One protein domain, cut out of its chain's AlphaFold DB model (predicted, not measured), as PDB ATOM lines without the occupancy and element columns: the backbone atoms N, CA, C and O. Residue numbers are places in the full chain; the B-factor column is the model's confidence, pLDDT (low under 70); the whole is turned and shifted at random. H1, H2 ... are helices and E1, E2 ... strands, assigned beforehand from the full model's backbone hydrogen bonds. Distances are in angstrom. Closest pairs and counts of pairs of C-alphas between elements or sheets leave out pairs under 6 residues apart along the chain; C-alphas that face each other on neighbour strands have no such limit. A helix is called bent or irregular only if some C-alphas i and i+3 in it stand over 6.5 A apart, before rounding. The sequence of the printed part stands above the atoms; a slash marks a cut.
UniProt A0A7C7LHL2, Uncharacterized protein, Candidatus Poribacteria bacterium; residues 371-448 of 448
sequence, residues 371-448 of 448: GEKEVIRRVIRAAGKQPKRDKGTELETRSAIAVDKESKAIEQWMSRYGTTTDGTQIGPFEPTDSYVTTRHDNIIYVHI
ATOM      1  N   GLY A 371      -7.919 -18.311   1.921       84.69
ATOM      2  CA  GLY A 371      -8.787 -18.824   0.859       84.69
ATOM      3  C   GLY A 371      -8.135 -18.735  -0.522       84.69
ATOM      4  O   GLY A 371      -8.154 -19.705  -1.273       84.69
ATOM      5  N   GLU A 372      -7.478 -17.616  -0.829       86.81
ATOM      6  CA  GLU A 372      -6.784 -17.421  -2.109       86.81
ATOM      7  C   GLU A 372      -5.569 -18.349  -2.249       86.81
ATOM      8  O   GLU A 372      -5.367 -18.952  -3.304       86.81
ATOM      9  N   LYS A 373      -4.798 -18.544  -1.169       86.12
ATOM     10  CA  LYS A 373      -3.698 -19.526  -1.142       86.12
ATOM     11  C   LYS A 373      -4.197 -20.943  -1.397       86.12
ATOM     12  O   LYS A 373      -3.528 -21.709  -2.088       86.12
ATOM     13  N   GLU A 374      -5.359 -21.295  -0.858       87.12
ATOM     14  CA  GLU A 374      -5.935 -22.622  -1.054       87.12
ATOM     15  C   GLU A 374      -6.390 -22.847  -2.503       87.12
ATOM     16  O   GLU A 374      -6.168 -23.923  -3.057       87.12
ATOM     17  N   VAL A 375      -6.939 -21.821  -3.162       86.38
ATOM     18  CA  VAL A 375      -7.259 -21.876  -4.600       86.38
ATOM     19  C   VAL A 375      -5.998 -22.131  -5.428       86.38
ATOM     20  O   VAL A 375      -5.979 -23.054  -6.243       86.38
ATOM     21  N   ILE A 376      -4.913 -21.390  -5.180       87.94
ATOM     22  CA  ILE A 376      -3.641 -21.584  -5.893       87.94
ATOM     23  C   ILE A 376      -3.046 -22.975  -5.641       87.94
ATOM     24  O   ILE A 376      -2.634 -23.655  -6.584       87.94
ATOM     25  N   ARG A 377      -3.054 -23.457  -4.392       87.56
ATOM     26  CA  ARG A 377      -2.588 -24.816  -4.065       87.56
ATOM     27  C   ARG A 377      -3.366 -25.888  -4.814       87.56
ATOM     28  O   ARG A 377      -2.761 -26.852  -5.284       87.56
ATOM     29  N   ARG A 378      -4.686 -25.729  -4.947       86.12
ATOM     30  CA  ARG A 378      -5.526 -26.645  -5.732       86.12
ATOM     31  C   ARG A 378      -5.144 -26.620  -7.210       86.12
ATOM     32  O   ARG A 378      -5.000 -27.693  -7.788       86.12
ATOM     33  N   VAL A 379      -4.887 -25.444  -7.792       85.88
ATOM     34  CA  VAL A 379      -4.420 -25.306  -9.188       85.88
ATOM     35  C   VAL A 379      -3.089 -26.032  -9.406       85.88
ATOM     36  O   VAL A 379      -2.965 -26.829 -10.335       85.88
ATOM     37  N   ILE A 380      -2.114 -25.815  -8.520       88.69
ATOM     38  CA  ILE A 380      -0.795 -26.459  -8.577       88.69
ATOM     39  C   ILE A 380      -0.924 -27.982  -8.437       88.69
ATOM     40  O   ILE A 380      -0.382 -28.736  -9.247       88.69
ATOM     41  N   ARG A 381      -1.677 -28.454  -7.433       87.25
ATOM     42  CA  ARG A 381      -1.890 -29.891  -7.196       87.25
ATOM     43  C   ARG A 381      -2.610 -30.560  -8.364       87.25
ATOM     44  O   ARG A 381      -2.247 -31.680  -8.712       87.25
ATOM     45  N   ALA A 382      -3.578 -29.890  -8.986       83.94
ATOM     46  CA  ALA A 382      -4.271 -30.402 -10.165       83.94
ATOM     47  C   ALA A 382      -3.349 -30.501 -11.395       83.94
ATOM     48  O   ALA A 382      -3.535 -31.390 -12.220       83.94
ATOM     49  N   ALA A 383      -2.346 -29.622 -11.512       86.31
ATOM     50  CA  ALA A 383      -1.359 -29.668 -12.592       86.31
ATOM     51  C   ALA A 383      -0.262 -30.731 -12.369       86.31
ATOM     52  O   ALA A 383       0.212 -31.335 -13.329       86.31
ATOM     53  N   GLY A 384       0.147 -30.967 -11.117       82.94
ATOM     54  CA  GLY A 384       1.312 -31.796 -10.779       82.94
ATOM     55  C   GLY A 384       1.028 -33.159 -10.138       82.94
ATOM     56  O   GLY A 384       1.962 -33.787  -9.646       82.94
ATOM     57  N   LYS A 385      -0.226 -33.640 -10.095       78.44
ATOM     58  CA  LYS A 385      -0.580 -34.931  -9.467       78.44
ATOM     59  C   LYS A 385      -1.285 -35.883 -10.436       78.44
ATOM     60  O   LYS A 385      -2.224 -35.499 -11.126       78.44
ATOM     61  N   GLN A 386      -0.871 -37.155 -10.445       62.34
ATOM     62  CA  GLN A 386      -1.565 -38.218 -11.185       62.34
ATOM     63  C   GLN A 386      -2.959 -38.498 -10.581       62.34
ATOM     64  O   GLN A 386      -3.081 -38.598  -9.352       62.34
ATOM     65  N   PRO A 387      -4.007 -38.716 -11.397       52.97
ATOM     66  CA  PRO A 387      -5.294 -39.186 -10.900       52.97
ATOM     67  C   PRO A 387      -5.181 -40.646 -10.434       52.97
ATOM     68  O   PRO A 387      -5.161 -41.572 -11.243       52.97
ATOM     69  N   LYS A 388      -5.156 -40.888  -9.116       49.00
ATOM     70  CA  LYS A 388      -5.435 -42.228  -8.579       49.00
ATOM     71  C   LYS A 388      -6.945 -42.460  -8.636       49.00
ATOM     72  O   LYS A 388      -7.690 -41.867  -7.862       49.00
ATOM     73  N   ARG A 389      -7.402 -43.322  -9.551       49.88
ATOM     74  CA  ARG A 389      -8.756 -43.894  -9.495       49.88
ATOM     75  C   ARG A 389      -8.813 -44.860  -8.319       49.88
ATOM     76  O   ARG A 389      -8.519 -46.036  -8.481       49.88
ATOM     77  N   ASP A 390      -9.199 -44.364  -7.156       40.59
ATOM     78  CA  ASP A 390      -9.703 -45.231  -6.104       40.59
ATOM     79  C   ASP A 390     -10.817 -44.522  -5.332       40.59
ATOM     80  O   ASP A 390     -10.630 -43.439  -4.785       40.59
ATOM     81  N   LYS A 391     -11.987 -45.168  -5.313       43.06
ATOM     82  CA  LYS A 391     -13.162 -44.861  -4.479       43.06
ATOM     83  C   LYS A 391     -13.848 -43.500  -4.693       43.06
ATOM     84  O   LYS A 391     -13.891 -42.662  -3.805       43.06
ATOM     85  N   GLY A 392     -14.536 -43.359  -5.827       46.25
ATOM     86  CA  GLY A 392     -15.834 -42.659  -5.892       46.25
ATOM     87  C   GLY A 392     -15.875 -41.133  -5.730       46.25
ATOM     88  O   GLY A 392     -16.959 -40.572  -5.845       46.25
ATOM     89  N   THR A 393     -14.755 -40.449  -5.513       46.47
ATOM     90  CA  THR A 393     -14.674 -38.979  -5.578       46.47
ATOM     91  C   THR A 393     -14.030 -38.545  -6.891       46.47
ATOM     92  O   THR A 393     -12.865 -38.859  -7.136       46.47
ATOM     93  N   GLU A 394     -14.775 -37.826  -7.738       46.97
ATOM     94  CA  GLU A 394     -14.189 -37.065  -8.847       46.97
ATOM     95  C   GLU A 394     -13.189 -36.050  -8.278       46.97
ATOM     96  O   GLU A 394     -13.526 -35.253  -7.403       46.97
ATOM     97  N   LEU A 395     -11.939 -36.113  -8.741       55.62
ATOM     98  CA  LEU A 395     -10.924 -35.113  -8.431       55.62
ATOM     99  C   LEU A 395     -11.006 -33.983  -9.454       55.62
ATOM    100  O   LEU A 395     -11.117 -34.218 -10.657       55.62
ATOM    101  N   GLU A 396     -10.932 -32.762  -8.945       60.56
ATOM    102  CA  GLU A 396     -11.002 -31.522  -9.707       60.56
ATOM    103  C   GLU A 396      -9.868 -31.427 -10.733       60.56
ATOM    104  O   GLU A 396      -8.687 -31.521 -10.395       60.56
ATOM    105  N   THR A 397     -10.214 -31.218 -12.001       62.09
ATOM    106  CA  THR A 397      -9.237 -30.850 -13.028       62.09
ATOM    107  C   THR A 397      -8.900 -29.368 -12.902       62.09
ATOM    108  O   THR A 397      -9.727 -28.580 -12.449       62.09
ATOM    109  N   ARG A 398      -7.717 -28.944 -13.373       66.19
ATOM    110  CA  ARG A 398      -7.352 -27.512 -13.444       66.19
ATOM    111  C   ARG A 398      -8.483 -26.665 -14.046       66.19
ATOM    112  O   ARG A 398      -8.811 -25.614 -13.521       66.19
ATOM    113  N   SER A 399      -9.098 -27.156 -15.123       64.06
ATOM    114  CA  SER A 399     -10.209 -26.501 -15.824       64.06
ATOM    115  C   SER A 399     -11.516 -26.409 -15.024       64.06
ATOM    116  O   SER A 399     -12.382 -25.624 -15.398       64.06
ATOM    117  N   ALA A 400     -11.672 -27.200 -13.959       62.19
ATOM    118  CA  ALA A 400     -12.852 -27.226 -13.098       62.19
ATOM    119  C   ALA A 400     -12.715 -26.323 -11.859       62.19
ATOM    120  O   ALA A 400     -13.718 -26.025 -11.214       62.19
ATOM    121  N   ILE A 401     -11.503 -25.860 -11.533       70.38
ATOM    122  CA  ILE A 401     -11.275 -24.965 -10.397       70.38
ATOM    123  C   ILE A 401     -11.727 -23.557 -10.790       70.38
ATOM    124  O   ILE A 401     -11.117 -22.905 -11.640       70.38
ATOM    125  N   ALA A 402     -12.799 -23.078 -10.158       68.62
ATOM    126  CA  ALA A 402     -13.240 -21.699 -10.299       68.62
ATOM    127  C   ALA A 402     -12.202 -20.763  -9.662       68.62
ATOM    128  O   ALA A 402     -12.070 -20.682  -8.442       68.62
ATOM    129  N   VAL A 403     -11.447 -20.077 -10.512       70.50
ATOM    130  CA  VAL A 403     -10.539 -19.004 -10.116       70.50
ATOM    131  C   VAL A 403     -11.375 -17.732 -10.018       70.50
ATOM    132  O   VAL A 403     -11.997 -17.336 -11.006       70.50
ATOM    133  N   ASP A 404     -11.429 -17.121  -8.834       73.44
ATOM    134  CA  ASP A 404     -12.118 -15.845  -8.657       73.44
ATOM    135  C   ASP A 404     -11.412 -14.770  -9.490       73.44
ATOM    136  O   ASP A 404     -10.283 -14.375  -9.196       73.44
ATOM    137  N   LYS A 405     -12.077 -14.329 -10.560       63.56
ATOM    138  CA  LYS A 405     -11.553 -13.325 -11.492       63.56
ATOM    139  C   LYS A 405     -11.606 -11.907 -10.920       63.56
ATOM    140  O   LYS A 405     -11.046 -11.010 -11.537       63.56
ATOM    141  N   GLU A 406     -12.270 -11.700  -9.782       72.25
ATOM    142  CA  GLU A 406     -12.298 -10.414  -9.078       72.25
ATOM    143  C   GLU A 406     -11.180 -10.301  -8.022       72.25
ATOM    144  O   GLU A 406     -10.851  -9.192  -7.586       72.25
ATOM    145  N   SER A 407     -10.532 -11.416  -7.645       82.75
ATOM    146  CA  SER A 407      -9.360 -11.392  -6.764       82.75
ATOM    147  C   SER A 407      -8.120 -10.907  -7.517       82.75
ATOM    148  O   SER A 407      -7.493 -11.635  -8.290       82.75
ATOM    149  N   LYS A 408      -7.698  -9.679  -7.202       79.12
ATOM    150  CA  LYS A 408      -6.445  -9.098  -7.709       79.12
ATOM    151  C   LYS A 408      -5.214  -9.914  -7.314       79.12
ATOM    152  O   LYS A 408      -4.254  -9.954  -8.073       79.12
ATOM    153  N   ALA A 409      -5.218 -10.554  -6.145       80.94
ATOM    154  CA  ALA A 409      -4.078 -11.337  -5.668       80.94
ATOM    155  C   ALA A 409      -3.931 -12.649  -6.455       80.94
ATOM    156  O   ALA A 409      -2.827 -13.024  -6.853       80.94
ATOM    157  N   ILE A 410      -5.052 -13.319  -6.739       82.94
ATOM    158  CA  ILE A 410      -5.081 -14.499  -7.606       82.94
ATOM    159  C   ILE A 410      -4.746 -14.115  -9.049       82.94
ATOM    160  O   ILE A 410      -3.951 -14.805  -9.681       82.94
ATOM    161  N   GLU A 411      -5.293 -13.013  -9.567       80.81
ATOM    162  CA  GLU A 411      -4.971 -12.502 -10.904       80.81
ATOM    163  C   GLU A 411      -3.470 -12.206 -11.044       80.81
ATOM    164  O   GLU A 411      -2.839 -12.658 -11.998       80.81
ATOM    165  N   GLN A 412      -2.870 -11.529 -10.060       78.12
ATOM    166  CA  GLN A 412      -1.428 -11.270 -10.017       78.12
ATOM    167  C   GLN A 412      -0.613 -12.563  -9.970       78.12
ATOM    168  O   GLN A 412       0.383 -12.688 -10.685       78.12
ATOM    169  N   TRP A 413      -1.036 -13.542  -9.163       85.00
ATOM    170  CA  TRP A 413      -0.362 -14.835  -9.092       85.00
ATOM    171  C   TRP A 413      -0.449 -15.582 -10.427       85.00
ATOM    172  O   TRP A 413       0.570 -16.037 -10.938       85.00
ATOM    173  N   MET A 414      -1.633 -15.656 -11.038       80.94
ATOM    174  CA  MET A 414      -1.855 -16.342 -12.315       80.94
ATOM    175  C   MET A 414      -1.146 -15.641 -13.474       80.94
ATOM    176  O   MET A 414      -0.544 -16.305 -14.311       80.94
ATOM    177  N   SER A 415      -1.140 -14.309 -13.507       75.81
ATOM    178  CA  SER A 415      -0.377 -13.551 -14.502       75.81
ATOM    179  C   SER A 415       1.123 -13.816 -14.396       75.81
ATOM    180  O   SER A 415       1.824 -13.732 -15.403       75.81
ATOM    181  N   ARG A 416       1.627 -14.099 -13.190       77.50
ATOM    182  CA  ARG A 416       3.059 -14.265 -12.934       77.50
ATOM    183  C   ARG A 416       3.538 -15.707 -13.062       77.50
ATOM    184  O   ARG A 416       4.578 -15.954 -13.658       77.50
ATOM    185  N   TYR A 417       2.795 -16.645 -12.490       85.69
ATOM    186  CA  TYR A 417       3.173 -18.053 -12.383       85.69
ATOM    187  C   TYR A 417       2.235 -18.979 -13.148       85.69
ATOM    188  O   TYR A 417       2.428 -20.192 -13.109       85.69
ATOM    189  N   GLY A 418       1.234 -18.453 -13.857       82.69
ATOM    190  CA  GLY A 418       0.271 -19.258 -14.609       82.69
ATOM    191  C   GLY A 418       0.964 -20.268 -15.514       82.69
ATOM    192  O   GLY A 418       0.654 -21.450 -15.437       82.69
ATOM    193  N   THR A 419       2.016 -19.858 -16.227       84.75
ATOM    194  CA  THR A 419       2.824 -20.712 -17.122       84.75
ATOM    195  C   THR A 419       3.519 -21.888 -16.433       84.75
ATOM    196  O   THR A 419       3.805 -22.890 -17.077       84.75
ATOM    197  N   THR A 420       3.751 -21.817 -15.119       88.81
ATOM    198  CA  THR A 420       4.322 -22.929 -14.337       88.81
ATOM    199  C   THR A 420       3.307 -24.044 -14.081       88.81
ATOM    200  O   THR A 420       3.649 -25.097 -13.547       88.81
ATOM    201  N   THR A 421       2.042 -23.830 -14.442       85.88
ATOM    202  CA  THR A 421       0.961 -24.797 -14.248       85.88
ATOM    203  C   THR A 421       0.048 -24.937 -15.488       85.88
ATOM    204  O   THR A 421      -0.561 -25.990 -15.685       85.88
ATOM    205  N   ASP A 422      -0.086 -23.901 -16.326       83.62
ATOM    206  CA  ASP A 422      -0.823 -23.879 -17.598       83.62
ATOM    207  C   ASP A 422      -0.017 -24.582 -18.688       83.62
ATOM    208  O   ASP A 422       1.133 -24.239 -18.939       83.62
ATOM    209  N   GLY A 423      -0.617 -25.566 -19.361       81.69
ATOM    210  CA  GLY A 423       0.056 -26.293 -20.444       81.69
ATOM    211  C   GLY A 423       1.267 -27.120 -19.993       81.69
ATOM    212  O   GLY A 423       2.027 -27.607 -20.830       81.69
ATOM    213  N   THR A 424       1.466 -27.292 -18.686       86.81
ATOM    214  CA  THR A 424       2.523 -28.138 -18.127       86.81
ATOM    215  C   THR A 424       2.073 -29.592 -18.018       86.81
ATOM    216  O   THR A 424       0.897 -29.886 -17.807       86.81
ATOM    217  N   GLN A 425       3.031 -30.506 -18.106       88.69
ATOM    218  CA  GLN A 425       2.885 -31.910 -17.741       88.69
ATOM    219  C   GLN A 425       3.213 -32.115 -16.257       88.69
ATOM    220  O   GLN A 425       3.772 -31.241 -15.592       88.69
ATOM    221  N   ILE A 426       2.902 -33.304 -15.748       88.38
ATOM    222  CA  ILE A 426       3.280 -33.726 -14.397       88.38
ATOM    223  C   ILE A 426       4.810 -33.764 -14.296       88.38
ATOM    224  O   ILE A 426       5.487 -34.245 -15.211       88.38
ATOM    225  N   GLY A 427       5.352 -33.220 -13.206       88.50
ATOM    226  CA  GLY A 427       6.787 -33.223 -12.960       88.50
ATOM    227  C   GLY A 427       7.327 -34.627 -12.653       88.50
ATOM    228  O   GLY A 427       6.568 -35.541 -12.337       88.50
ATOM    229  N   PRO A 428       8.648 -34.835 -12.764       87.94
ATOM    230  CA  PRO A 428       9.253 -36.159 -12.619       87.94
ATOM    231  C   PRO A 428       9.360 -36.639 -11.161       87.94
ATOM    232  O   PRO A 428       9.803 -37.763 -10.934       87.94
ATOM    233  N   PHE A 429       8.983 -35.810 -10.184       87.12
ATOM    234  CA  PHE A 429       9.046 -36.130  -8.760       87.12
ATOM    235  C   PHE A 429       7.642 -36.279  -8.176       87.12
ATOM    236  O   PHE A 429       6.780 -35.422  -8.390       87.12
ATOM    237  N   GLU A 430       7.433 -37.348  -7.405       84.19
ATOM    238  CA  GLU A 430       6.164 -37.606  -6.723       84.19
ATOM    239  C   GLU A 430       5.818 -36.457  -5.756       84.19
ATOM    240  O   GLU A 430       6.649 -36.089  -4.921       84.19
ATOM    241  N   PRO A 431       4.609 -35.871  -5.842       84.75
ATOM    242  CA  PRO A 431       4.219 -34.753  -4.993       84.75
ATOM    243  C   PRO A 431       4.065 -35.177  -3.525       84.75
ATOM    244  O   PRO A 431       3.577 -36.266  -3.218       84.75
ATOM    245  N   THR A 432       4.412 -34.271  -2.612       84.12
ATOM    246  CA  THR A 432       4.288 -34.440  -1.156       84.12
ATOM    247  C   THR A 432       3.386 -33.359  -0.554       84.12
ATOM    248  O   THR A 432       2.813 -32.533  -1.267       84.12
ATOM    249  N   ASP A 433       3.247 -33.341   0.773       80.69
ATOM    250  CA  ASP A 433       2.588 -32.224   1.457       80.69
ATOM    251  C   ASP A 433       3.418 -30.936   1.435       80.69
ATOM    252  O   ASP A 433       2.843 -29.857   1.567       80.69
ATOM    253  N   SER A 434       4.730 -31.045   1.208       80.94
ATOM    254  CA  SER A 434       5.671 -29.921   1.229       80.94
ATOM    255  C   SER A 434       6.073 -29.418  -0.154       80.94
ATOM    256  O   SER A 434       6.776 -28.418  -0.227       80.94
ATOM    257  N   TYR A 435       5.733 -30.135  -1.233       88.50
ATOM    258  CA  TYR A 435       5.965 -29.653  -2.593       88.50
ATOM    259  C   TYR A 435       5.162 -30.416  -3.654       88.50
ATOM    260  O   TYR A 435       4.794 -31.581  -3.480       88.50
ATOM    261  N   VAL A 436       4.975 -29.779  -4.809       92.12
ATOM    262  CA  VAL A 436       4.443 -30.374  -6.044       92.12
ATOM    263  C   VAL A 436       5.376 -30.021  -7.197       92.12
ATOM    264  O   VAL A 436       5.953 -28.937  -7.202       92.12
ATOM    265  N   THR A 437       5.527 -30.906  -8.187       92.44
ATOM    266  CA  THR A 437       6.328 -30.594  -9.381       92.44
ATOM    267  C   THR A 437       5.509 -30.649 -10.664       92.44
ATOM    268  O   THR A 437       4.666 -31.526 -10.853       92.44
ATOM    269  N   THR A 438       5.767 -29.697 -11.558       92.88
ATOM    270  CA  THR A 438       5.236 -29.653 -12.928       92.88
ATOM    271  C   THR A 438       6.399 -29.526 -13.911       92.88
ATOM    272  O   THR A 438       7.512 -29.158 -13.530       92.88
ATOM    273  N   ARG A 439       6.180 -29.866 -15.182       89.62
ATOM    274  CA  ARG A 439       7.212 -29.816 -16.224       89.62
ATOM    275  C   ARG A 439       6.680 -29.195 -17.506       89.62
ATOM    276  O   ARG A 439       5.621 -29.592 -17.986       89.62
ATOM    277  N   HIS A 440       7.448 -28.295 -18.103       88.38
ATOM    278  CA  HIS A 440       7.258 -27.861 -19.486       88.38
ATOM    279  C   HIS A 440       8.598 -27.984 -20.207       88.38
ATOM    280  O   HIS A 440       9.611 -27.492 -19.711       88.38
ATOM    281  N   ASP A 441       8.624 -28.704 -21.327       85.25
ATOM    282  CA  ASP A 441       9.853 -29.067 -22.039       85.25
ATOM    283  C   ASP A 441      10.937 -29.649 -21.104       85.25
ATOM    284  O   ASP A 441      10.713 -30.669 -20.444       85.25
ATOM    285  N   ASN A 442      12.102 -28.995 -21.028       84.31
ATOM    286  CA  ASN A 442      13.248 -29.389 -20.201       84.31
ATOM    287  C   ASN A 442      13.292 -28.673 -18.837       84.31
ATOM    288  O   ASN A 442      14.287 -28.787 -18.124       84.31
ATOM    289  N   ILE A 443      12.243 -27.931 -18.471       75.38
ATOM    290  CA  ILE A 443      12.177 -27.149 -17.232       75.38
ATOM    291  C   ILE A 443      11.237 -27.840 -16.244       75.38
ATOM    292  O   ILE A 443      10.085 -28.140 -16.563       75.38
ATOM    293  N   ILE A 444      11.734 -28.082 -15.030       90.94
ATOM    294  CA  ILE A 444      10.954 -28.601 -13.902       90.94
ATOM    295  C   ILE A 444      10.666 -27.439 -12.957       90.94
ATOM    296  O   ILE A 444      11.593 -26.805 -12.456       90.94
ATOM    297  N   TYR A 445       9.391 -27.189 -12.680       89.31
ATOM    298  CA  TYR A 445       8.962 -26.220 -11.678       89.31
ATOM    299  C   TYR A 445       8.694 -26.946 -10.362       89.31
ATOM    300  O   TYR A 445       7.949 -27.931 -10.333       89.31
ATOM    301  N   VAL A 446       9.299 -26.461  -9.279       91.38
ATOM    302  CA  VAL A 446       9.090 -26.970  -7.919       91.38
ATOM    303  C   VAL A 446       8.261 -25.950  -7.154       91.38
ATOM    304  O   VAL A 446       8.714 -24.840  -6.889       91.38
ATOM    305  N   HIS A 447       7.037 -26.335  -6.818       89.31
ATOM    306  CA  HIS A 447       6.095 -25.521  -6.061       89.31
ATOM    307  C   HIS A 447       6.179 -25.933  -4.599       89.31
ATOM    308  O   HIS A 447       5.829 -27.072  -4.294       89.31
ATOM    309  N   ILE A 448       6.664 -25.040  -3.736       86.00
ATOM    310  CA  ILE A 448       6.889 -25.290  -2.303       86.00
ATOM    311  C   ILE A 448       5.665 -24.861  -1.493       86.00
ATOM    312  O   ILE A 448       5.246 -23.688  -1.631       86.00
TER     313      ILE A 448
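What this domain is: This is residues 371 to 448 of the 448 residues of an uncharacterized protein of Candidatus Poribacteria bacterium (UniProt A0A7C7LHL2). A small two-stranded hairpin, E1 and E2, lies at the far end of two helices, H1 and H2, which run roughly side by side and the same way toward it; H1 comes near the hairpin with residues 377 to 384, H2 with residues 419 to 420. A long loop joins the helices, and its residues 388 to 394 stick out from the body. The printed part has 78 residues with two named helices followed by two named strands, in the order H1, H2, E1, E2; the sheet, E1 - E2, is antiparallel. The class is mixed, helices and strands, with under half of the residues in named elements. The whole is compact, with a radius of gyration of the C-alphas of 12.6 A and spans of 35 by 34 by 22 A.

Where its parts are: Strand E1 is residues 436 to 440, 14.0 A from first to last C-alpha, and begins with C-alpha 436 at (4.443, -30.374, -6.044). Strand E2 is residues 443 to 447, 12.8 A long, and ends with C-alpha 447 at (6.095, -25.521, -6.061). Helix H1 is residues 371 to 384, 20.1 A long, from C-alpha 371 at (-8.787, -18.824, 0.859). Helix H2 is residues 408 to 420, 18.7 A long; it is irregular, with C-alphas 416 and 419 7.7 A apart.

How they stand to each other: E1 and E2 form a hairpin with a tight link of 2 residues, antiparallel at 156 degrees between their directions. N 436 and O 447 are 2.9 A apart and N 445 and O 438 are 2.9 A apart, both within hydrogen-bond range. Residues 425 to 426 make a short antiparallel pairing with residues 438 to 439 of E1. The closest C-alphas of H1 and E1 are those of Gly 384 and Thr 438, 5.0 A apart. The closest C-alphas of H2 and E2 are those of Thr 420 and Tyr 445, 6.3 A apart. H1 and H2 only just touch, with 3 pairs of C-alphas within 8 A, made by residues 372 to 376 of H1 and 409 to 410 of H2 alone; the closest are those of Glu 372 and Ile 410, 6.5 A apart. They run the same way at a shallow tilt of 14 degrees. In H1 every O i to N i+4 pair is within hydrogen-bond range; in H2 7 of 9 are.

The domain as a whole: The two C-alphas farthest apart are those of Lys 391 and Lys 408, at 36.5 A. The printed part has no cut and ends at residue 448, the chain's last residue. The links H1 to H2, of 23 residues, and H2 to E1, of 15 residues, are long. Residues 388 to 394 of the first stand free. The mean pLDDT of the printed part is 78.1, and residues 386 to 400, 402 and 405 are under 70.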